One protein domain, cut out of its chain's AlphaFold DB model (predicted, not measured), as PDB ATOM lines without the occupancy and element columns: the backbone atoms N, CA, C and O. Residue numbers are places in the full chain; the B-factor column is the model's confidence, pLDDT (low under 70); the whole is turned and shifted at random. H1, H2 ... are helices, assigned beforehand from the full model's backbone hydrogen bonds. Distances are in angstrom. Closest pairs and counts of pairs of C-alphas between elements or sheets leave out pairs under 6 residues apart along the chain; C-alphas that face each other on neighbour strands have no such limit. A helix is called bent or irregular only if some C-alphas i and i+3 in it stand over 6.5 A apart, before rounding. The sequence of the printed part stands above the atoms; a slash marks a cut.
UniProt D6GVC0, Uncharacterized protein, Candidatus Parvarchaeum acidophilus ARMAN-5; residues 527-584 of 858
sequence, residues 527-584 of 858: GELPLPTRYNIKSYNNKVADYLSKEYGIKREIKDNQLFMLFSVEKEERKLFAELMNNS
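Overview. This is residues 527 to 584 of the 858 residues of an uncharacterized protein of Candidatus Parvarchaeum acidophilus ARMAN-5 (UniProt D6GVC0). A long helix, H1, runs along much of the domain's length, with a short helix, H3, set crosswise at its last residue, Tyr 552, and another short helix, H2, off to one side near H1. The chain turns back after H1 to reach H2, then folds back again into H3; the stretch before H1 has no named helix, and residues 533 to 539, at the end of the domain away from H3, stick out. The printed part has 58 residues with three named helices, in the order H1, H2, H3, and no named strand; the class is all helix. The whole is compact, with a radius of gyration of the C-alphas of 11.4 A, yet elongated in outline, spanning 33 by 20 by 19 A.

Along the chain. H1, the longest helix, holds residues 537 to 552 and measures 21.7 A from first to last C-alpha. It begins with C-alpha 537 at (116.842, 105.110, 94.208) and ends with C-alpha 552 at (106.696, 123.113, 87.612). H1 is irregular: C-alphas 538 and 541 are 8.2 A apart, and its line is a rough one. H2 holds residues 560 to 568 and measures 12.7 A. H3 holds residues 574 to 582, measures 12.2 A and ends with C-alpha 582 at (105.305, 121.293, 77.443).

Arrangement. H1 and H3 only just touch, with 3 pairs of C-alphas within 8 A, and H1 does so with residue 552 alone. Their closest C-alphas are those of Tyr 552 and Lys 575, 5.6 A apart. Their lines stand about perpendicular, at 79 degrees. H1 and H2 are near each other, with 5 pairs of C-alphas within 10 A and the closest pair 8.3 A apart. H2 and H3 form a helical hairpin and only just touch, with 3 pairs of C-alphas within 8 A. The closest are those of Leu 566 and Arg 574, 6.5 A apart. They run opposite ways at a steep tilt of 39 degrees. In H2 and H3 each O i to N i+4 pair is within hydrogen-bond range; in H1, 10 of 12 are.

Size, cuts and confidence. The two C-alphas farthest apart, those of Arg 534 and Asn 583, are 35.0 A apart, and the first and last printed C-alphas, of Gly 527 and Ser 584, are 27.0 A apart. The printed part has no cut. The link from H1 to H2, with 7 residues, is short, and that from H2 to H3, with 5 residues, is tight. Residues 533 to 539, of which 537 to 539 belong to H1, stand free. The mean pLDDT of the printed part is 85.9, and one printed residue, Asn 561 in H2, is under 70.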
ATOM      1  N   GLY A 527     119.636 120.143  96.136       87.12
ATOM      2  CA  GLY A 527     118.762 119.475  97.090       87.12
ATOM      3  C   GLY A 527     117.272 119.808  96.975       87.12
ATOM      4  O   GLY A 527     116.532 119.451  97.889       87.12
ATOM      5  N   GLU A 528     116.834 120.465  95.898       90.62
ATOM      6  CA  GLU A 528     115.410 120.717  95.632       90.62
ATOM      7  C   GLU A 528     114.643 119.451  95.250       90.62
ATOM      8  O   GLU A 528     113.483 119.293  95.625       90.62
ATOM      9  N   LEU A 529     115.276 118.538  94.508       92.62
ATOM     10  CA  LEU A 529     114.653 117.258  94.182       92.62
ATOM     11  C   LEU A 529     114.471 116.392  95.443       92.62
ATOM     12  O   LEU A 529     115.206 116.554  96.422       92.62
ATOM     13  N   PRO A 530     113.520 115.436  95.438       94.12
ATOM     14  CA  PRO A 530     113.327 114.521  96.562       94.12
ATOM     15  C   PRO A 530     114.633 113.824  96.965       94.12
ATOM     16  O   PRO A 530     115.383 113.394  96.108       94.12
ATOM     17  N   LEU A 531     114.911 113.650  98.259       94.62
ATOM     18  CA  LEU A 531     116.149 112.989  98.691       94.62
ATOM     19  C   LEU A 531     116.217 111.529  98.170       94.62
ATOM     20  O   LEU A 531     115.283 110.749  98.421       94.62
ATOM     21  N   PRO A 532     117.308 111.113  97.496       94.88
ATOM     22  CA  PRO A 532     117.547 109.712  97.179       94.88
ATOM     23  C   PRO A 532     117.723 108.887  98.458       94.88
ATOM     24  O   PRO A 532     118.408 109.279  99.400       94.88
ATOM     25  N   THR A 533     117.116 107.709  98.487       95.38
ATOM     26  CA  THR A 533     117.144 106.755  99.597       95.38
ATOM     27  C   THR A 533     117.261 105.339  99.048       95.38
ATOM     28  O   THR A 533     116.914 105.074  97.897       95.38
ATOM     29  N   ARG A 534     117.631 104.381  99.904       93.50
ATOM     30  CA  ARG A 534     117.649 102.952  99.543       93.50
ATOM     31  C   ARG A 534     116.316 102.418  98.992       93.50
ATOM     32  O   ARG A 534     116.309 101.401  98.315       93.50
ATOM     33  N   TYR A 535     115.200 103.083  99.297       94.25
ATOM     34  CA  TYR A 535     113.858 102.646  98.908       94.25
ATOM     35  C   TYR A 535     113.390 103.225  97.575       94.25
ATOM     36  O   TYR A 535     112.583 102.602  96.894       94.25
ATOM     37  N   ASN A 536     113.861 104.420  97.210       93.81
ATOM     38  CA  ASN A 536     113.411 105.108  96.001       93.81
ATOM     39  C   ASN A 536     114.488 105.198  94.917       93.81
ATOM     40  O   ASN A 536     114.127 105.523  93.798       93.81
ATOM     41  N   ILE A 537     115.762 104.880  95.183       92.94
ATOM     42  CA  ILE A 537     116.842 105.110  94.208       92.94
ATOM     43  C   ILE A 537     116.634 104.366  92.880       92.94
ATOM     44  O   ILE A 537     116.858 104.927  91.816       92.94
ATOM     45  N   LYS A 538     116.087 103.144  92.917       89.12
ATOM     46  CA  LYS A 538     115.773 102.366  91.705       89.12
ATOM     47  C   LYS A 538     114.556 102.885  90.928       89.12
ATOM     48  O   LYS A 538     114.374 102.521  89.775       89.12
ATOM     49  N   SER A 539     113.715 103.706  91.558       90.88
ATOM     50  CA  SER A 539     112.517 104.321  90.964       90.88
ATOM     51  C   SER A 539     112.573 105.849  91.029       90.88
ATOM     52  O   SER A 539     111.545 106.527  91.010       90.88
ATOM     53  N   TYR A 540     113.782 106.403  91.136       90.88
ATOM     54  CA  TYR A 540     113.982 107.804  91.475       90.88
ATOM     55  C   TYR A 540     113.432 108.731  90.391       90.88
ATOM     56  O   TYR A 540     112.791 109.727  90.712       90.88
ATOM     57  N   ASN A 541     113.548 108.332  89.124       86.31
ATOM     58  CA  ASN A 541     112.995 109.071  87.990       86.31
ATOM     59  C   ASN A 541     111.482 109.285  88.116       86.31
ATOM     60  O   ASN A 541     111.009 110.379  87.833       86.31
ATOM     61  N   ASN A 542     110.730 108.313  88.648       89.12
ATOM     62  CA  ASN A 542     109.293 108.481  88.893       89.12
ATOM     63  C   ASN A 542     109.034 109.527  89.985       89.12
ATOM     64  O   ASN A 542     108.146 110.362  89.853       89.12
ATOM     65  N   LYS A 543     109.844 109.527  91.055       91.38
ATOM     66  CA  LYS A 543     109.745 110.534  92.126       91.38
ATOM     67  C   LYS A 543     110.076 111.934  91.627       91.38
ATOM     68  O   LYS A 543     109.424 112.893  92.030       91.38
ATOM     69  N   VAL A 544     111.081 112.042  90.769       90.75
ATOM     70  CA  VAL A 544     111.467 113.301  90.138       90.75
ATOM     71  C   VAL A 544     110.384 113.769  89.171       90.75
ATOM     72  O   VAL A 544     109.986 114.925  89.252       90.75
ATOM     73  N   ALA A 545     109.847 112.892  88.322       88.06
ATOM     74  CA  ALA A 545     108.751 113.222  87.413       88.06
ATOM     75  C   ALA A 545     107.507 113.709  88.175       88.06
ATOM     76  O   ALA A 545     106.963 114.761  87.841       88.06
ATOM     77  N   ASP A 546     107.117 113.020  89.253       90.62
ATOM     78  CA  ASP A 546     106.020 113.442  90.133       90.62
ATOM     79  C   ASP A 546     106.270 114.836  90.729       90.62
ATOM     80  O   ASP A 546     105.362 115.668  90.772       90.62
ATOM     81  N   TYR A 547     107.492 115.094  91.204       93.00
ATOM     82  CA  TYR A 547     107.884 116.388  91.764       93.00
ATOM     83  C   TYR A 547     107.831 117.495  90.709       93.00
ATOM     84  O   TYR A 547     107.192 118.521  90.923       93.00
ATOM     85  N   LEU A 548     108.439 117.277  89.542       92.25
ATOM     86  CA  LEU A 548     108.463 118.251  88.454       92.25
ATOM     87  C   LEU A 548     107.075 118.549  87.895       92.25
ATOM     88  O   LEU A 548     106.781 119.693  87.543       92.25
ATOM     89  N   SER A 549     106.216 117.535  87.830       91.00
ATOM     90  CA  SER A 549     104.825 117.705  87.433       91.00
ATOM     91  C   SER A 549     104.066 118.581  88.431       91.00
ATOM     92  O   SER A 549     103.344 119.486  88.020       91.00
ATOM     93  N   LYS A 550     104.273 118.378  89.739       92.06
ATOM     94  CA  LYS A 550     103.607 119.154  90.797       92.06
ATOM     95  C   LYS A 550     104.129 120.583  90.927       92.06
ATOM     96  O   LYS A 550     103.327 121.507  90.984       92.06
ATOM     97  N   GLU A 551     105.445 120.763  90.970       92.50
ATOM     98  CA  GLU A 551     106.069 122.067  91.241       92.50
ATOM     99  C   GLU A 551     106.141 122.965  90.005       92.50
ATOM    100  O   GLU A 551     105.930 124.177  90.086       92.50
ATOM    101  N   TYR A 552     106.431 122.372  88.845       90.31
ATOM    102  CA  TYR A 552     106.696 123.113  87.612       90.31
ATOM    103  C   TYR A 552     105.686 122.815  86.495       90.31
ATOM    104  O   TYR A 552     105.729 123.462  85.453       90.31
ATOM    105  N   GLY A 553     104.761 121.867  86.683       90.00
ATOM    106  CA  GLY A 553     103.764 121.522  85.667       90.00
ATOM    107  C   GLY A 553     104.325 120.741  84.478       90.00
ATOM    108  O   GLY A 553     103.674 120.687  83.437       90.00
ATOM    109  N   ILE A 554     105.524 120.160  84.580       89.12
ATOM    110  CA  ILE A 554     106.154 119.413  83.480       89.12
ATOM    111  C   ILE A 554     105.397 118.091  83.274       89.12
ATOM    112  O   ILE A 554     105.322 117.262  84.178       89.12
ATOM    113  N   LYS A 555     104.810 117.896  82.086       82.88
ATOM    114  CA  LYS A 555     103.913 116.757  81.780       82.88
ATOM    115  C   LYS A 555     104.599 115.573  81.103       82.88
ATOM    116  O   LYS A 555     103.938 114.601  80.752       82.88
ATOM    117  N   ARG A 556     105.902 115.669  80.877       78.31
ATOM    118  CA  ARG A 556     106.697 114.649  80.194       78.31
ATOM    119  C   ARG A 556     107.838 114.190  81.076       78.31
ATOM    120  O   ARG A 556     108.357 114.962  81.878       78.31
ATOM    121  N   GLU A 557     108.239 112.944  80.884       78.06
ATOM    122  CA  GLU A 557     109.466 112.441  81.478       78.06
ATOM    123  C   GLU A 557     110.660 113.184  80.871       78.06
ATOM    124  O   GLU A 557     110.703 113.435  79.663       78.06
ATOM    125  N   ILE A 558     111.612 113.560  81.719       77.25
ATOM    126  CA  ILE A 558     112.861 114.174  81.286       77.25
ATOM    127  C   ILE A 558     114.039 113.328  81.735       77.25
ATOM    128  O   ILE A 558     114.032 112.747  82.819       77.25
ATOM    129  N   LYS A 559     115.045 113.246  80.869       73.75
ATOM    130  CA  LYS A 559     116.266 112.478  81.112       73.75
ATOM    131  C   LYS A 559     117.144 113.175  82.166       73.75
ATOM    132  O   LYS A 559     117.041 114.382  82.379       73.75
ATOM    133  N   ASP A 560     118.070 112.434  82.775       72.50
ATOM    134  CA  ASP A 560     118.976 112.952  83.818       72.50
ATOM    135  C   ASP A 560     119.763 114.197  83.368       72.50
ATOM    136  O   ASP A 560     119.875 115.171  84.100       72.50
ATOM    137  N   ASN A 561     120.255 114.221  82.125       66.44
ATOM    138  CA  ASN A 561     120.904 115.402  81.534       66.44
ATOM    139  C   ASN A 561     119.996 116.634  81.477       66.44
ATOM    140  O   ASN A 561     120.426 117.744  81.779       66.44
ATOM    141  N   GLN A 562     118.743 116.426  81.090       75.25
ATOM    142  CA  GLN A 562     117.751 117.485  80.947       75.25
ATOM    143  C   GLN A 562     117.384 118.077  82.315       75.25
ATOM    144  O   GLN A 562     117.190 119.286  82.431       75.25
ATOM    145  N   LEU A 563     117.374 117.247  83.366       79.50
ATOM    146  CA  LEU A 563     117.239 117.704  84.751       79.50
ATOM    147  C   LEU A 563     118.351 118.681  85.132       79.50
ATOM    148  O   LEU A 563     118.060 119.740  85.679       79.50
ATOM    149  N   PHE A 564     119.610 118.371  84.817       74.62
ATOM    150  CA  PHE A 564     120.729 119.254  85.162       74.62
ATOM    151  C   PHE A 564     120.598 120.637  84.554       74.62
ATOM    152  O   PHE A 564     120.798 121.626  85.254       74.62
ATOM    153  N   MET A 565     120.199 120.708  83.287       74.88
ATOM    154  CA  MET A 565     119.988 121.988  82.627       74.88
ATOM    155  C   MET A 565     118.816 122.767  83.241       74.88
ATOM    156  O   MET A 565     118.916 123.971  83.469       74.88
ATOM    157  N   LEU A 566     117.716 122.083  83.570       81.75
ATOM    158  CA  LEU A 566     116.584 122.721  84.242       81.75
ATOM    159  C   LEU A 566     116.985 123.315  85.602       81.75
ATOM    160  O   LEU A 566     116.472 124.359  85.991       81.75
ATOM    161  N   PHE A 567     117.895 122.671  86.331       82.62
ATOM    162  CA  PHE A 567     118.348 123.160  87.635       82.62
ATOM    163  C   PHE A 567     119.550 124.109  87.575       82.62
ATOM    164  O   PHE A 567     119.817 124.779  88.571       82.62
ATOM    165  N   SER A 568     120.228 124.234  86.428       75.56
ATOM    166  CA  SER A 568     121.274 125.246  86.231       75.56
ATOM    167  C   SER A 568     120.726 126.648  85.972       75.56
ATOM    168  O   SER A 568     121.473 127.610  86.111       75.56
ATOM    169  N   VAL A 569     119.452 126.774  85.583       75.69
ATOM    170  CA  VAL A 569     118.802 128.084  85.420       75.69
ATOM    171  C   VAL A 569     118.228 128.590  86.741       75.69
ATOM    172  O   VAL A 569     117.885 127.799  87.634       75.69
ATOM    173  N   GLU A 570     118.104 129.915  86.838       79.75
ATOM    174  CA  GLU A 570     117.530 130.594  87.997       79.75
ATOM    175  C   GLU A 570     116.115 130.086  88.279       79.75
ATOM    176  O   GLU A 570     115.341 129.752  87.372       79.75
ATOM    177  N   LYS A 571     115.767 129.997  89.564       84.56
ATOM    178  CA  LYS A 571     114.534 129.338  90.012       84.56
ATOM    179  C   LYS A 571     113.283 129.967  89.393       84.56
ATOM    180  O   LYS A 571     112.328 129.256  89.074       84.56
ATOM    181  N   GLU A 572     113.296 131.278  89.196       83.31
ATOM    182  CA  GLU A 572     112.209 132.068  88.619       83.31
ATOM    183  C   GLU A 572     111.979 131.749  87.130       83.31
ATOM    184  O   GLU A 572     110.844 131.819  86.657       83.31
ATOM    185  N   GLU A 573     113.017 131.333  86.398       80.44
ATOM    186  CA  GLU A 573     112.950 131.023  84.963       80.44
ATOM    187  C   GLU A 573     112.466 129.590  84.683       80.44
ATOM    188  O   GLU A 573     111.966 129.291  83.595       80.44
ATOM    189  N   ARG A 574     112.526 128.689  85.671       85.81
ATOM    190  CA  ARG A 574     112.175 127.264  85.496       85.81
ATOM    191  C   ARG A 574     110.724 127.029  85.091       85.81
ATOM    192  O   ARG A 574     110.447 126.097  84.340       85.81
ATOM    193  N   LYS A 575     109.789 127.877  85.538       86.12
ATOM    194  CA  LYS A 575     108.380 127.806  85.102       86.12
ATOM    195  C   LYS A 575     108.229 128.113  83.614       86.12
ATOM    196  O   LYS A 575     107.453 127.457  82.926       86.12
ATOM    197  N   LEU A 576     109.001 129.074  83.117       84.31
ATOM    198  CA  LEU A 576     109.009 129.450  81.709       84.31
ATOM    199  C   LEU A 576     109.651 128.357  80.843       84.31
ATOM    200  O   LEU A 576     109.128 128.028  79.779       84.31
ATOM    201  N   PHE A 577     110.721 127.723  81.335       85.62
ATOM    202  CA  PHE A 577     111.273 126.508  80.728       85.62
ATOM    203  C   PHE A 577     110.231 125.392  80.671       85.62
ATOM    204  O   PHE A 577     110.017 124.821  79.607       85.62
ATOM    205  N   ALA A 578     109.545 125.108  81.779       87.88
ATOM    206  CA  ALA A 578     108.512 124.078  81.833       87.88
ATOM    207  C   ALA A 578     107.373 124.329  80.829       87.88
ATOM    208  O   ALA A 578     106.908 123.392  80.177       87.88
ATOM    209  N   GLU A 579     106.955 125.583  80.650       87.31
ATOM    210  CA  GLU A 579     105.976 125.965  79.630       87.31
ATOM    211  C   GLU A 579     106.491 125.686  78.210       87.31
ATOM    212  O   GLU A 579     105.827 124.982  77.445       87.31
ATOM    213  N   LEU A 580     107.691 126.167  77.865       85.88
ATOM    214  CA  LEU A 580     108.310 125.901  76.561       85.88
ATOM    215  C   LEU A 580     108.478 124.407  76.304       85.88
ATOM    216  O   LEU A 580     108.232 123.934  75.203       85.88
ATOM    217  N   MET A 581     108.868 123.653  77.324       85.31
ATOM    218  CA  MET A 581     109.017 122.209  77.260       85.31
ATOM    219  C   MET A 581     107.697 121.507  76.951       85.31
ATOM    220  O   MET A 581     107.646 120.648  76.072       85.31
ATOM    221  N   ASN A 582     106.630 121.866  77.660       86.81
ATOM    222  CA  ASN A 582     105.305 121.293  77.443       86.81
ATOM    223  C   ASN A 582     104.735 121.655  76.063       86.81
ATOM    224  O   ASN A 582     103.981 120.868  75.499       86.81
ATOM    225  N   ASN A 583     105.117 122.816  75.527       85.50
ATOM    226  CA  ASN A 583     104.720 123.293  74.202       85.50
ATOM    227  C   ASN A 583     105.729 122.935  73.096       85.50
ATOM    228  O   ASN A 583     105.535 123.321  71.940       85.50
ATOM    229  N   SER A 584     106.824 122.250  73.436       82.56
ATOM    230  CA  SER A 584     107.872 121.940  72.466       82.56
ATOM    231  C   SER A 584     107.431 120.856  71.495       82.56
ATOM    232  O   SER A 584     106.649 119.965  71.833       82.56
TER     233      SER A 584